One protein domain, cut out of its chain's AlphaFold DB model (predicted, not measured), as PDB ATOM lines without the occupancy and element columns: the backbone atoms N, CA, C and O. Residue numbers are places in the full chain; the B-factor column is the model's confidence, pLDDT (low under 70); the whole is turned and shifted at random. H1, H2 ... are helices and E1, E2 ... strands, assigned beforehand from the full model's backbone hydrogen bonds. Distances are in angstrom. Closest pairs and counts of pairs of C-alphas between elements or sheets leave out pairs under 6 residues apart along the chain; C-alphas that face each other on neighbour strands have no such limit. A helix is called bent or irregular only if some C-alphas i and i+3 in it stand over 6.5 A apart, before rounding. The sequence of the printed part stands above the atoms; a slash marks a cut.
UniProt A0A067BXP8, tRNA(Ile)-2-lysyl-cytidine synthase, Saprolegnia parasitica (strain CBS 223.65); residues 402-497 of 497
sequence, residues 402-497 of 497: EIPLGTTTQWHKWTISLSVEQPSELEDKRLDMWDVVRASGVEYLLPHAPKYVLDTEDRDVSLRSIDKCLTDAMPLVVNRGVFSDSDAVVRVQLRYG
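Overview. This is residues 402 to 497 of the 497 residues of the protein "tRNA(Ile)-2-lysyl-cytidine synthase" of Saprolegnia parasitica (strain CBS 223.65) (UniProt A0A067BXP8). A twisted wall of four antiparallel strands, E1, E2, E6 and E3, is partly covered on one face by a small two-stranded ribbon, E4 and E5, with the long link of residues 455 to 467 and the short helix H3 in the same outlying layer. H2 sits beside the sheet at one end of E3 and E6, and H1 only grazes the sheet. The printed part has 96 residues with three named helices and six named strands, in the order E1 E2 H1 H2 E3 E4 H3 E5 E6, and its class is mixed, helices and strands. The larger sheet has the order E1 - E2 - E6 - E3, and both sheets are antiparallel. The whole is compact and rounded, with a radius of gyration of the C-alphas of 12.6 A and spans of 35 by 27 by 21 A.

Along the chain. E1, residues 408 to 411, begins at C-alpha 408 (-75.846, 57.867, 8.158). E2, residues 414 to 421, is 21.9 A long. H1, residues 425 to 428, is irregular: its first and last C-alphas are 7.1 A apart. H2, residues 433 to 439, is 10.1 A long and begins at C-alpha 433 (-94.276, 60.310, -6.591). E3, residues 441 to 447, is 20.1 A long. E4 is residues 451 to 454, H3 residues 468 to 471 and E5 residues 477 to 480. E6, residues 489 to 496, is 23.0 A long and ends at C-alpha 496 (-83.534, 52.883, -1.005).

Arrangement. E1 and E2 form a hairpin, with N 409 and O 416 2.8 A apart. E2 and E6 are antiparallel at 161 degrees, with N 417 and O 493 3.0 A apart. E6 and E3 are antiparallel at 163 degrees, with N 444 and O 492 3.1 A apart. E2, H1, H2 and E3 make a split strand-helix-strand unit, two strands running the same way with E6 between them, and its crossover is right-handed. H2 is at the sheet's level, and its closest C-alphas to E3 are those of Val 436 and Val 442, 5.4 A apart. E4 and E5 are antiparallel, with N 453 and O 478 2.9 A apart. The closest C-alphas of E3 and E5, Leu 446 and Asn 479, are 7.1 A apart. H3 is not on the larger sheet; it is close to but not clearly touching H2, with the C-alphas of Met 433 and Leu 470 7.8 A apart. Every O i to N i+4 pair of H2 is within hydrogen-bond range; H1 and H3 are too short for such a pair.

Size, cuts and confidence. The two C-alphas farthest apart, those of Asp 485 and Gly 497, are 36.1 A apart. The printed part has no cut and ends at the chain's last residue. The link from E4 to H3 is long, with 13 residues. The mean pLDDT of the printed part is 86.7, and residues 423 to 428 and 482 to 486 are under 70.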
ATOM      1  N   GLU A 402     -84.894  59.113  16.950       91.50
ATOM      2  CA  GLU A 402     -83.963  60.219  16.745       91.50
ATOM      3  C   GLU A 402     -82.891  59.867  15.712       91.50
ATOM      4  O   GLU A 402     -82.333  58.769  15.743       91.50
ATOM      5  N   ILE A 403     -82.613  60.806  14.806       92.00
ATOM      6  CA  ILE A 403     -81.605  60.673  13.753       92.00
ATOM      7  C   ILE A 403     -80.486  61.688  14.019       92.00
ATOM      8  O   ILE A 403     -80.723  62.893  13.899       92.00
ATOM      9  N   PRO A 404     -79.271  61.243  14.389       89.88
ATOM     10  CA  PRO A 404     -78.178  62.155  14.702       89.88
ATOM     11  C   PRO A 404     -77.665  62.893  13.460       89.88
ATOM     12  O   PRO A 404     -77.417  62.290  12.410       89.88
ATOM     13  N   LEU A 405     -77.441  64.198  13.604       89.38
ATOM     14  CA  LEU A 405     -76.840  65.047  12.577       89.38
ATOM     15  C   LEU A 405     -75.423  64.560  12.217       89.38
ATOM     16  O   LEU A 405     -74.660  64.166  13.099       89.38
ATOM     17  N   GLY A 406     -75.055  64.596  10.933       85.44
ATOM     18  CA  GLY A 406     -73.726  64.181  10.469       85.44
ATOM     19  C   GLY A 406     -73.503  62.666  10.456       85.44
ATOM     20  O   GLY A 406     -72.386  62.218  10.203       85.44
ATOM     21  N   THR A 407     -74.544  61.868  10.714       84.25
ATOM     22  CA  THR A 407     -74.483  60.402  10.645       84.25
ATOM     23  C   THR A 407     -75.361  59.854   9.527       84.25
ATOM     24  O   THR A 407     -76.340  60.475   9.106       84.25
ATOM     25  N   THR A 408     -75.010  58.657   9.058       91.12
ATOM     26  CA  THR A 408     -75.846  57.867   8.158       91.12
ATOM     27  C   THR A 408     -76.514  56.757   8.958       91.12
ATOM     28  O   THR A 408     -75.846  55.867   9.480       91.12
ATOM     29  N   THR A 409     -77.839  56.803   9.050       92.94
ATOM     30  CA  THR A 409     -78.652  55.787   9.725       92.94
ATOM     31  C   THR A 409     -79.283  54.860   8.698       92.94
ATOM     32  O   THR A 409     -79.859  55.317   7.712       92.94
ATOM     33  N   GLN A 410     -79.211  53.550   8.928       91.94
ATOM     34  CA  GLN A 410     -79.946  52.581   8.118       91.94
ATOM     35  C   GLN A 410     -81.248  52.167   8.800       91.94
ATOM     36  O   GLN A 410     -81.263  51.767   9.963       91.94
ATOM     37  N   TRP A 411     -82.338  52.199   8.039       89.62
ATOM     38  CA  TRP A 411     -83.616  51.610   8.405       89.62
ATOM     39  C   TRP A 411     -84.025  50.594   7.337       89.62
ATOM     40  O   TRP A 411     -84.571  50.933   6.289       89.62
ATOM     41  N   HIS A 412     -83.731  49.322   7.603       90.94
ATOM     42  CA  HIS A 412     -83.909  48.232   6.639       90.94
ATOM     43  C   HIS A 412     -83.164  48.523   5.329       90.94
ATOM     44  O   HIS A 412     -81.941  48.572   5.338       90.94
ATOM     45  N   LYS A 413     -83.883  48.717   4.218       92.75
ATOM     46  CA  LYS A 413     -83.304  49.077   2.916       92.75
ATOM     47  C   LYS A 413     -83.150  50.580   2.698       92.75
ATOM     48  O   LYS A 413     -82.621  51.005   1.675       92.75
ATOM     49  N   TRP A 414     -83.637  51.393   3.629       94.06
ATOM     50  CA  TRP A 414     -83.480  52.835   3.567       94.06
ATOM     51  C   TRP A 414     -82.185  53.266   4.240       94.06
ATOM     52  O   TRP A 414     -81.857  52.833   5.342       94.06
ATOM     53  N   THR A 415     -81.484  54.175   3.584       94.62
ATOM     54  CA  THR A 415     -80.340  54.907   4.110       94.62
ATOM     55  C   THR A 415     -80.752  56.362   4.282       94.62
ATOM     56  O   THR A 415     -81.275  56.965   3.344       94.62
ATOM     57  N   ILE A 416     -80.539  56.893   5.481       95.56
ATOM     58  CA  ILE A 416     -80.929  58.234   5.915       95.56
ATOM     59  C   ILE A 416     -79.650  58.985   6.262       95.56
ATOM     60  O   ILE A 416     -78.918  58.547   7.148       95.56
ATOM     61  N   SER A 417     -79.388  60.104   5.599       93.88
ATOM     62  CA  SER A 417     -78.217  60.942   5.870       93.88
ATOM     63  C   SER A 417     -78.641  62.385   6.109       93.88
ATOM     64  O   SER A 417     -79.449  62.918   5.348       93.88
ATOM     65  N   LEU A 418     -78.086  62.999   7.155       93.94
ATOM     66  CA  LEU A 418     -78.294  64.409   7.494       93.94
ATOM     67  C   LEU A 418     -76.963  65.161   7.407       93.94
ATOM     68  O   LEU A 418     -76.027  64.824   8.137       93.94
ATOM     69  N   SER A 419     -76.892  66.200   6.577       90.81
ATOM     70  CA  SER A 419     -75.743  67.112   6.482       90.81
ATOM     71  C   SER A 419     -76.167  68.562   6.694       90.81
ATOM     72  O   SER A 419     -77.229  68.978   6.242       90.81
ATOM     73  N   VAL A 420     -75.338  69.336   7.399       88.94
ATOM     74  CA  VAL A 420     -75.536  70.785   7.556       88.94
ATOM     75  C   VAL A 420     -74.957  71.492   6.347       88.94
ATOM     76  O   VAL A 420     -73.816  71.230   5.968       88.94
ATOM     77  N   GLU A 421     -75.728  72.401   5.769       85.44
ATOM     78  CA  GLU A 421     -75.348  73.157   4.586       85.44
ATOM     79  C   GLU A 421     -75.769  74.622   4.697       85.44
ATOM     80  O   GLU A 421     -76.600  75.006   5.524       85.44
ATOM     81  N   GLN A 422     -75.154  75.452   3.860       79.69
ATOM     82  CA  GLN A 422     -75.603  76.820   3.632       79.69
ATOM     83  C   GLN A 422     -76.864  76.796   2.742       79.69
ATOM     84  O   GLN A 422     -76.980  75.890   1.908       79.69
ATOM     85  N   PRO A 423     -77.785  77.763   2.889       67.62
ATOM     86  CA  PRO A 423     -78.975  77.880   2.044       67.62
ATOM     87  C   PRO A 423     -78.630  77.806   0.549       67.62
ATOM     88  O   PRO A 423     -77.646  78.395   0.099       67.62
ATOM     89  N   SER A 424     -79.420  77.061  -0.227       64.50
ATOM     90  CA  SER A 424     -79.232  76.879  -1.677       64.50
ATOM     91  C   SER A 424     -80.582  76.773  -2.398       64.50
ATOM     92  O   SER A 424     -81.614  76.624  -1.755       64.50
ATOM     93  N   GLU A 425     -80.589  76.793  -3.737       56.12
ATOM     94  CA  GLU A 425     -81.797  76.786  -4.597       56.12
ATOM     95  C   GLU A 425     -82.746  75.566  -4.435       56.12
ATOM     96  O   GLU A 425     -83.779  75.493  -5.097       56.12
ATOM     97  N   LEU A 426     -82.437  74.596  -3.564       58.09
ATOM     98  CA  LEU A 426     -83.293  73.436  -3.268       58.09
ATOM     99  C   LEU A 426     -84.572  73.779  -2.475       58.09
ATOM    100  O   LEU A 426     -85.424  72.907  -2.312       58.09
ATOM    101  N   GLU A 427     -84.722  75.017  -2.000       59.28
ATOM    102  CA  GLU A 427     -85.792  75.433  -1.079       59.28
ATOM    103  C   GLU A 427     -87.217  75.383  -1.666       59.28
ATOM    104  O   GLU A 427     -88.169  75.210  -0.907       59.28
ATOM    105  N   ASP A 428     -87.388  75.428  -2.995       62.28
ATOM    106  CA  ASP A 428     -88.717  75.587  -3.623       62.28
ATOM    107  C   ASP A 428     -89.216  74.389  -4.458       62.28
ATOM    108  O   ASP A 428     -90.306  74.434  -5.047       62.28
ATOM    109  N   LYS A 429     -88.473  73.275  -4.524       75.38
ATOM    110  CA  LYS A 429     -88.905  72.127  -5.341       75.38
ATOM    111  C   LYS A 429     -89.959  71.285  -4.610       75.38
ATOM    112  O   LYS A 429     -89.651  70.524  -3.698       75.38
ATOM    113  N   ARG A 430     -91.210  71.334  -5.079       87.19
ATOM    114  CA  ARG A 430     -92.239  70.347  -4.702       87.19
ATOM    115  C   ARG A 430     -91.969  69.016  -5.395       87.19
ATOM    116  O   ARG A 430     -91.893  68.971  -6.619       87.19
ATOM    117  N   LEU A 431     -91.850  67.957  -4.604       89.62
ATOM    118  CA  LEU A 431     -91.575  66.606  -5.072       89.62
ATOM    119  C   LEU A 431     -92.872  65.835  -5.285       89.62
ATOM    120  O   LEU A 431     -93.805  65.919  -4.481       89.62
ATOM    121  N   ASP A 432     -92.928  65.047  -6.349       91.31
ATOM    122  CA  ASP A 432     -94.028  64.125  -6.599       91.31
ATOM    123  C   ASP A 432     -93.609  62.657  -6.412       91.31
ATOM    124  O   ASP A 432     -92.491  62.317  -6.014       91.31
ATOM    125  N   MET A 433     -94.544  61.744  -6.667       91.69
ATOM    126  CA  MET A 433     -94.276  60.310  -6.591       91.69
ATOM    127  C   MET A 433     -93.218  59.851  -7.613       91.69
ATOM    128  O   MET A 433     -92.479  58.905  -7.334       91.69
ATOM    129  N   TRP A 434     -93.131  60.487  -8.785       94.19
ATOM    130  CA  TRP A 434     -92.154  60.136  -9.814       94.19
ATOM    131  C   TRP A 434     -90.740  60.542  -9.425       94.19
ATOM    132  O   TRP A 434     -89.824  59.760  -9.688       94.19
ATOM    133  N   ASP A 435     -90.560  61.693  -8.774       93.56
ATOM    134  CA  ASP A 435     -89.274  62.080  -8.188       93.56
ATOM    135  C   ASP A 435     -88.773  60.972  -7.247       93.56
ATOM    136  O   ASP A 435     -87.646  60.495  -7.401       93.56
ATOM    137  N   VAL A 436     -89.647  60.474  -6.357       94.19
ATOM    138  CA  VAL A 436     -89.303  59.403  -5.403       94.19
ATOM    139  C   VAL A 436     -88.934  58.105  -6.116       94.19
ATOM    140  O   VAL A 436     -87.901  57.488  -5.845       94.19
ATOM    141  N   VAL A 437     -89.802  57.656  -7.024       94.81
ATOM    142  CA  VAL A 437     -89.673  56.352  -7.680       94.81
ATOM    143  C   VAL A 437     -88.449  56.314  -8.587       94.81
ATOM    144  O   VAL A 437     -87.711  55.328  -8.547       94.81
ATOM    145  N   ARG A 438     -88.197  57.369  -9.370       95.06
ATOM    146  CA  ARG A 438     -87.061  57.429 -10.302       95.06
ATOM    147  C   ARG A 438     -85.730  57.535  -9.563       95.06
ATOM    148  O   ARG A 438     -84.793  56.830  -9.927       95.06
ATOM    149  N   ALA A 439     -85.660  58.342  -8.504       93.88
ATOM    150  CA  ALA A 439     -84.444  58.494  -7.705       93.88
ATOM    151  C   ALA A 439     -84.218  57.347  -6.701       93.88
ATOM    152  O   ALA A 439     -83.152  57.265  -6.095       93.88
ATOM    153  N   SER A 440     -85.192  56.442  -6.526       94.44
ATOM    154  CA  SER A 440     -85.212  55.462  -5.426       94.44
ATOM    155  C   SER A 440     -85.043  56.125  -4.057       94.44
ATOM    156  O   SER A 440     -84.331  55.614  -3.196       94.44
ATOM    157  N   GLY A 441     -85.636  57.298  -3.864       93.56
ATOM    158  CA  GLY A 441     -85.293  58.155  -2.740       93.56
ATOM    159  C   GLY A 441     -85.793  59.578  -2.895       93.56
ATOM    160  O   GLY A 441     -86.354  59.930  -3.924       93.56
ATOM    161  N   VAL A 442     -85.588  60.393  -1.868       93.62
ATOM    162  CA  VAL A 442     -85.918  61.824  -1.886       93.62
ATOM    163  C   VAL A 442     -84.843  62.619  -1.175       93.62
ATOM    164  O   VAL A 442     -84.148  62.107  -0.298       93.62
ATOM    165  N   GLU A 443     -84.744  63.885  -1.550       91.75
ATOM    166  CA  GLU A 443     -83.848  64.842  -0.929       91.75
ATOM    167  C   GLU A 443     -84.607  66.141  -0.691       91.75
ATOM    168  O   GLU A 443     -85.297  66.620  -1.589       91.75
ATOM    169  N   TYR A 444     -84.528  66.660   0.529       90.94
ATOM    170  CA  TYR A 444     -85.229  67.873   0.936       90.94
ATOM    171  C   TYR A 444     -84.473  68.571   2.067       90.94
ATOM    172  O   TYR A 444     -83.605  67.978   2.716       90.94
ATOM    173  N   LEU A 445     -84.787  69.846   2.281       88.75
ATOM    174  CA  LEU A 445     -84.150  70.684   3.290       88.75
ATOM    175  C   LEU A 445     -85.072  70.856   4.498       88.75
ATOM    176  O   LEU A 445     -86.289  70.953   4.357       88.75
ATOM    177  N   LEU A 446     -84.480  70.912   5.685       88.56
ATOM    178  CA  LEU A 446     -85.149  71.284   6.925       88.56
ATOM    179  C   LEU A 446     -84.397  72.444   7.586       88.56
ATOM    180  O   LEU A 446     -83.166  72.484   7.513       88.56
ATOM    181  N   PRO A 447     -85.086  73.342   8.307       87.31
ATOM    182  CA  PRO A 447     -84.417  74.333   9.141       87.31
ATOM    183  C   PRO A 447     -83.510  73.674  10.187       87.31
ATOM    184  O   PRO A 447     -83.839  72.605  10.729       87.31
ATOM    185  N   HIS A 448     -82.389  74.324  10.509       86.50
ATOM    186  CA  HIS A 448     -81.510  73.861  11.576       86.50
ATOM    187  C   HIS A 448     -82.238  73.857  12.936       86.50
ATOM    188  O   HIS A 448     -82.890  74.826  13.331       86.50
ATOM    189  N   ALA A 449     -82.158  72.733  13.646       86.25
ATOM    190  CA  ALA A 449     -82.902  72.460  14.866       86.25
ATOM    191  C   ALA A 449     -82.097  71.538  15.796       86.25
ATOM    192  O   ALA A 449     -81.247  70.780  15.326       86.25
ATOM    193  N   PRO A 450     -82.375  71.546  17.113       83.75
ATOM    194  CA  PRO A 450     -81.601  70.760  18.075       83.75
ATOM    195  C   PRO A 450     -81.826  69.249  17.951       83.75
ATOM    196  O   PRO A 450     -80.994  68.475  18.417       83.75
ATOM    197  N   LYS A 451     -82.951  68.812  17.369       89.81
ATOM    198  CA  LYS A 451     -83.313  67.394  17.280       89.81
ATOM    199  C   LYS A 451     -84.063  67.082  15.991       89.81
ATOM    200  O   LYS A 451     -84.976  67.810  15.598       89.81
ATOM    201  N   TYR A 452     -83.713  65.947  15.390       91.69
ATOM    202  CA  TYR A 452     -84.349  65.392  14.197       91.69
ATOM    203  C   TYR A 452     -84.912  64.013  14.509       91.69
ATOM    204  O   TYR A 452     -84.233  63.186  15.117       91.69
ATOM    205  N   VAL A 453     -86.159  63.758  14.124       92.38
ATOM    206  CA  VAL A 453     -86.832  62.484  14.401       92.38
ATOM    207  C   VAL A 453     -87.556  61.954  13.178       92.38
ATOM    208  O   VAL A 453     -87.915  62.718  12.288       92.38
ATOM    209  N   LEU A 454     -87.821  60.650  13.166       91.88
ATOM    210  CA  LEU A 454     -88.710  60.052  12.181       91.88
ATOM    211  C   LEU A 454     -90.175  60.387  12.482       91.88
ATOM    212  O   LEU A 454     -90.681  60.067  13.563       91.88
ATOM    213  N   ASP A 455     -90.864  60.988  11.518       89.38
ATOM    214  CA  ASP A 455     -92.304  61.243  11.573       89.38
ATOM    215  C   ASP A 455     -92.888  61.273  10.155       89.38
ATOM    216  O   ASP A 455     -92.403  61.986   9.281       89.38
ATOM    217  N   THR A 456     -93.935  60.481   9.917       85.19
ATOM    218  CA  THR A 456     -94.586  60.384   8.602       85.19
ATOM    219  C   THR A 456     -95.828  61.269   8.478       85.19
ATOM    220  O   THR A 456     -96.349  61.421   7.374       85.19
ATOM    221  N   GLU A 457     -96.329  61.850   9.577       84.62
ATOM    222  CA  GLU A 457     -97.525  62.710   9.543       84.62
ATOM    223  C   GLU A 457     -97.177  64.173   9.270       84.62
ATOM    224  O   GLU A 457     -97.854  64.825   8.470       84.62
ATOM    225  N   ASP A 458     -96.123  64.682   9.912       84.25
ATOM    226  CA  ASP A 458     -95.734  66.092   9.842       84.25
ATOM    227  C   ASP A 458     -94.813  66.368   8.647       84.25
ATOM    228  O   ASP A 458     -93.604  66.538   8.759       84.25
ATOM    229  N   ARG A 459     -95.393  66.306   7.447       82.69
ATOM    230  CA  ARG A 459     -94.632  66.386   6.195       82.69
ATOM    231  C   ARG A 459     -94.248  67.825   5.858       82.69
ATOM    232  O   ARG A 459     -95.118  68.705   5.764       82.69
ATOM    233  N   ASP A 460     -92.964  68.002   5.548       84.62
ATOM    234  CA  ASP A 460     -92.443  69.229   4.952       84.62
ATOM    235  C   ASP A 460     -93.227  69.614   3.685       84.62
ATOM    236  O   ASP A 460     -93.761  68.752   2.977       84.62
ATOM    237  N   VAL A 461     -93.315  70.917   3.405       85.19
ATOM    238  CA  VAL A 461     -94.086  71.469   2.281       85.19
ATOM    239  C   VAL A 461     -93.658  70.858   0.945       85.19
ATOM    240  O   VAL A 461     -94.530  70.564   0.120       85.19
ATOM    241  N   SER A 462     -92.362  70.593   0.759       85.75
ATOM    242  CA  SER A 462     -91.809  69.961  -0.445       85.75
ATOM    243  C   SER A 462     -92.338  68.540  -0.683       85.75
ATOM    244  O   SER A 462     -92.460  68.114  -1.829       85.75
ATOM    245  N   LEU A 463     -92.729  67.816   0.374       89.19
ATOM    246  CA  LEU A 463     -93.163  66.414   0.325       89.19
ATOM    247  C   LEU A 463     -94.689  66.242   0.275       89.19
ATOM    248  O   LEU A 463     -95.183  65.125   0.104       89.19
ATOM    249  N   ARG A 464     -95.469  67.317   0.442       87.94
ATOM    250  CA  ARG A 464     -96.938  67.228   0.579       87.94
ATOM    251  C   ARG A 464     -97.648  66.709  -0.672       87.94
ATOM    252  O   ARG A 464     -98.736  66.147  -0.535       87.94
ATOM    253  N   SER A 465     -97.054  66.886  -1.851       88.19
ATOM    254  CA  SER A 465     -97.552  66.366  -3.135       88.19
ATOM    255  C   SER A 465     -97.300  64.871  -3.337       88.19
ATOM    256  O   SER A 465     -97.938  64.264  -4.197       88.19
ATOM    257  N   ILE A 466     -96.424  64.254  -2.542       91.06
ATOM    258  CA  ILE A 466     -96.204  62.809  -2.581       91.06
ATOM    259  C   ILE A 466     -97.416  62.110  -1.949       91.06
ATOM    260  O   ILE A 466     -97.922  62.514  -0.894       91.06
ATOM    261  N   ASP A 467     -97.888  61.044  -2.597       91.94
ATOM    262  CA  ASP A 467     -99.018  60.250  -2.118       91.94
ATOM    263  C   ASP A 467     -98.762  59.722  -0.696       91.94
ATOM    264  O   ASP A 467     -97.702  59.157  -0.402       91.94
ATOM    265  N   LYS A 468     -99.756  59.890   0.189       90.19
ATOM    266  CA  LYS A 468     -99.627  59.557   1.614       90.19
ATOM    267  C   LYS A 468     -99.249  58.091   1.843       90.19
ATOM    268  O   LYS A 468     -98.448  57.790   2.722       90.19
ATOM    269  N   CYS A 469     -99.782  57.180   1.031       90.94
ATOM    270  CA  CYS A 469     -99.496  55.757   1.164       90.94
ATOM    271  C   CYS A 469     -98.010  55.456   0.925       90.94
ATOM    272  O   CYS A 469     -97.475  54.572   1.592       90.94
ATOM    273  N   LEU A 470     -97.346  56.187   0.020       92.31
ATOM    274  CA  LEU A 470     -95.904  56.068  -0.201       92.31
ATOM    275  C   LEU A 470     -95.112  56.710   0.944       92.31
ATOM    276  O   LEU A 470     -94.207  56.070   1.469       92.31
ATOM    277  N   THR A 471     -95.481  57.918   1.384       91.94
ATOM    278  CA  THR A 471     -94.771  58.590   2.488       91.94
ATOM    279  C   THR A 471     -94.859  57.825   3.810       91.94
ATOM    280  O   THR A 471     -93.888  57.804   4.555       91.94
ATOM    281  N   ASP A 472     -95.967  57.127   4.077       91.31
ATOM    282  CA  ASP A 472     -96.128  56.278   5.270       91.31
ATOM    283  C   ASP A 472     -95.155  55.078   5.300       91.31
ATOM    284  O   ASP A 472     -94.953  54.461   6.349       91.31
ATOM    285  N   ALA A 473     -94.559  54.732   4.156       90.69
ATOM    286  CA  ALA A 473     -93.579  53.658   4.004       90.69
ATOM    287  C   ALA A 473     -92.122  54.161   3.945       90.69
ATOM    288  O   ALA A 473     -91.191  53.361   3.830       90.69
ATOM    289  N   MET A 474     -91.916  55.477   4.007       93.06
ATOM    290  CA  MET A 474     -90.604  56.118   3.934       93.06
ATOM    291  C   MET A 474     -90.198  56.631   5.318       93.06
ATOM    292  O   MET A 474     -91.029  57.234   6.000       93.06
ATOM    293  N   PRO A 475     -88.937  56.461   5.749       93.12
ATOM    294  CA  PRO A 475     -88.468  56.992   7.022       93.12
ATOM    295  C   PRO A 475     -88.196  58.499   6.917       93.12
ATOM    296  O   PRO A 475     -87.049  58.940   6.919       93.12
ATOM    297  N   LEU A 476     -89.268  59.281   6.779       93.00
ATOM    298  CA  LEU A 476     -89.211  60.736   6.697       93.00
ATOM    299  C   LEU A 476     -88.711  61.330   8.014       93.00
ATOM    300  O   LEU A 476     -89.153  60.935   9.091       93.00
ATOM    301  N   VAL A 477     -87.798  62.286   7.900       92.38
ATOM    302  CA  VAL A 477     -87.207  63.040   9.004       92.38
ATOM    303  C   VAL A 477     -87.892  64.399   9.118       92.38
ATOM    304  O   VAL A 477     -88.104  65.067   8.104       92.38
ATOM    305  N   VAL A 478     -88.181  64.810  10.348       91.06
ATOM    306  CA  VAL A 478     -88.710  66.130  10.712       91.06
ATOM    307  C   VAL A 478     -87.877  66.726  11.841       91.06
ATOM    308  O   VAL A 478     -87.221  65.996  12.591       91.06
ATOM    309  N   ASN A 479     -87.907  68.046  11.999       89.00
ATOM    310  CA  ASN A 479     -87.284  68.704  13.141       89.00
ATOM    311  C   ASN A 479     -88.224  68.751  14.361       89.00
ATOM    312  O   ASN A 479     -89.446  68.806  14.253       89.00
ATOM    313  N   ARG A 480     -87.647  68.713  15.565       83.50
ATOM    314  CA  ARG A 480     -88.346  68.869  16.848       83.50
ATOM    315  C   ARG A 480     -87.531  69.803  17.738       83.50
ATOM    316  O   ARG A 480     -86.408  69.479  18.103       83.50
ATOM    317  N   GLY A 481     -88.105  70.931  18.140       73.12
ATOM    318  CA  GLY A 481     -87.464  71.887  19.049       73.12
ATOM    319  C   GLY A 481     -87.586  73.330  18.567       73.12
ATOM    320  O   GLY A 481     -88.168  73.586  17.518       73.12
ATOM    321  N   VAL A 482     -87.062  74.266  19.357       68.25
ATOM    322  CA  VAL A 482     -86.999  75.686  18.983       68.25
ATOM    323  C   VAL A 482     -85.921  75.858  17.913       68.25
ATOM    324  O   VAL A 482     -84.833  75.296  18.050       68.25
ATOM    325  N   PHE A 483     -86.234  76.600  16.850       68.38
ATOM    326  CA  PHE A 483     -85.278  76.937  15.797       68.38
ATOM    327  C   PHE A 483     -84.075  77.666  16.403       68.38
ATOM    328  O   PHE A 483     -84.241  78.550  17.241       68.38
ATOM    329  N   SER A 484     -82.864  77.280  16.009       61.66
ATOM    330  CA  SER A 484     -81.680  78.085  16.323       61.66
ATOM    331  C   SER A 484     -81.691  79.359  15.478       61.66
ATOM    332  O   SER A 484     -82.086  79.271  14.318       61.66
ATOM    333  N   ASP A 485     -81.173  80.482  15.990       63.78
ATOM    334  CA  ASP A 485     -80.934  81.741  15.242       63.78
ATOM    335  C   ASP A 485     -79.822  81.605  14.165       63.78
ATOM    336  O   ASP A 485     -79.002  82.495  13.961       63.78
ATOM    337  N   SER A 486     -79.727  80.442  13.521       69.81
ATOM    338  CA  SER A 486     -78.712  80.072  12.541       69.81
ATOM    339  C   SER A 486     -79.351  79.988  11.162       69.81
ATOM    340  O   SER A 486     -80.308  79.239  10.985       69.81
ATOM    341  N   ASP A 487     -78.746  80.653  10.179       76.25
ATOM    342  CA  ASP A 487     -79.156  80.596   8.766       76.25
ATOM    343  C   ASP A 487     -78.822  79.251   8.088       76.25
ATOM    344  O   ASP A 487     -79.059  79.064   6.901       76.25
ATOM    345  N   ALA A 488     -78.235  78.297   8.817       82.94
ATOM    346  CA  ALA A 488     -77.936  76.967   8.291       82.94
ATOM    347  C   ALA A 488     -79.208  76.141   8.025       82.94
ATOM    348  O   ALA A 488     -80.177  76.172   8.788       82.94
ATOM    349  N   VAL A 489     -79.154  75.310   6.985       88.12
ATOM    350  CA  VAL A 489     -80.175  74.306   6.663       88.12
ATOM    351  C   VAL A 489     -79.598  72.904   6.819       88.12
ATOM    352  O   VAL A 489     -78.385  72.694   6.784       88.12
ATOM    353  N   VAL A 490     -80.469  71.918   7.011       89.50
ATOM    354  CA  VAL A 490     -80.093  70.505   7.062       89.50
ATOM    355  C   VAL A 490     -80.657  69.791   5.850       89.50
ATOM    356  O   VAL A 490     -81.872  69.693   5.684       89.50
ATOM    357  N   ARG A 491     -79.762  69.267   5.014       91.06
ATOM    358  CA  ARG A 491     -80.103  68.404   3.890       91.06
ATOM    359  C   ARG A 491     -80.387  67.003   4.410       91.06
ATOM    360  O   ARG A 491     -79.519  66.360   5.001       91.06
ATOM    361  N   VAL A 492     -81.605  66.532   4.168       92.38
ATOM    362  CA  VAL A 492     -82.021  65.153   4.423       92.38
ATOM    363  C   VAL A 492     -81.974  64.396   3.108       92.38
ATOM    364  O   VAL A 492     -82.696  64.730   2.171       92.38
ATOM    365  N   GLN A 493     -81.163  63.345   3.048       94.06
ATOM    366  CA  GLN A 493     -81.107  62.448   1.901       94.06
ATOM    367  C   GLN A 493     -81.599  61.055   2.294       94.06
ATOM    368  O   GLN A 493     -81.008  60.389   3.146       94.06
ATOM    369  N   LEU A 494     -82.676  60.610   1.645       94.75
ATOM    370  CA  LEU A 494     -83.237  59.269   1.778       94.75
ATOM    371  C   LEU A 494     -82.954  58.477   0.508       94.75
ATOM    372  O   LEU A 494     -83.341  58.901  -0.579       94.75
ATOM    373  N   ARG A 495     -82.325  57.307   0.631       95.19
ATOM    374  CA  ARG A 495     -82.088  56.385  -0.493       95.19
ATOM    375  C   ARG A 495     -82.528  54.972  -0.151       95.19
ATOM    376  O   ARG A 495     -82.300  54.521   0.963       95.19
ATOM    377  N   TYR A 496     -83.107  54.271  -1.115       93.62
ATOM    378  CA  TYR A 496     -83.534  52.883  -1.005       93.62
ATOM    379  C   TYR A 496     -82.634  51.975  -1.850       93.62
ATOM    380  O   TYR A 496     -82.460  52.235  -3.043       93.62
ATOM    381  N   GLY A 497     -82.082  50.913  -1.252       86.19
ATOM    382  CA  GLY A 497     -81.170  49.958  -1.903       86.19
ATOM    383  C   GLY A 497     -81.239  48.565  -1.298       86.19
ATOM    384  O   GLY A 497     -81.063  48.459  -0.068       86.19
TER     385      GLY A 497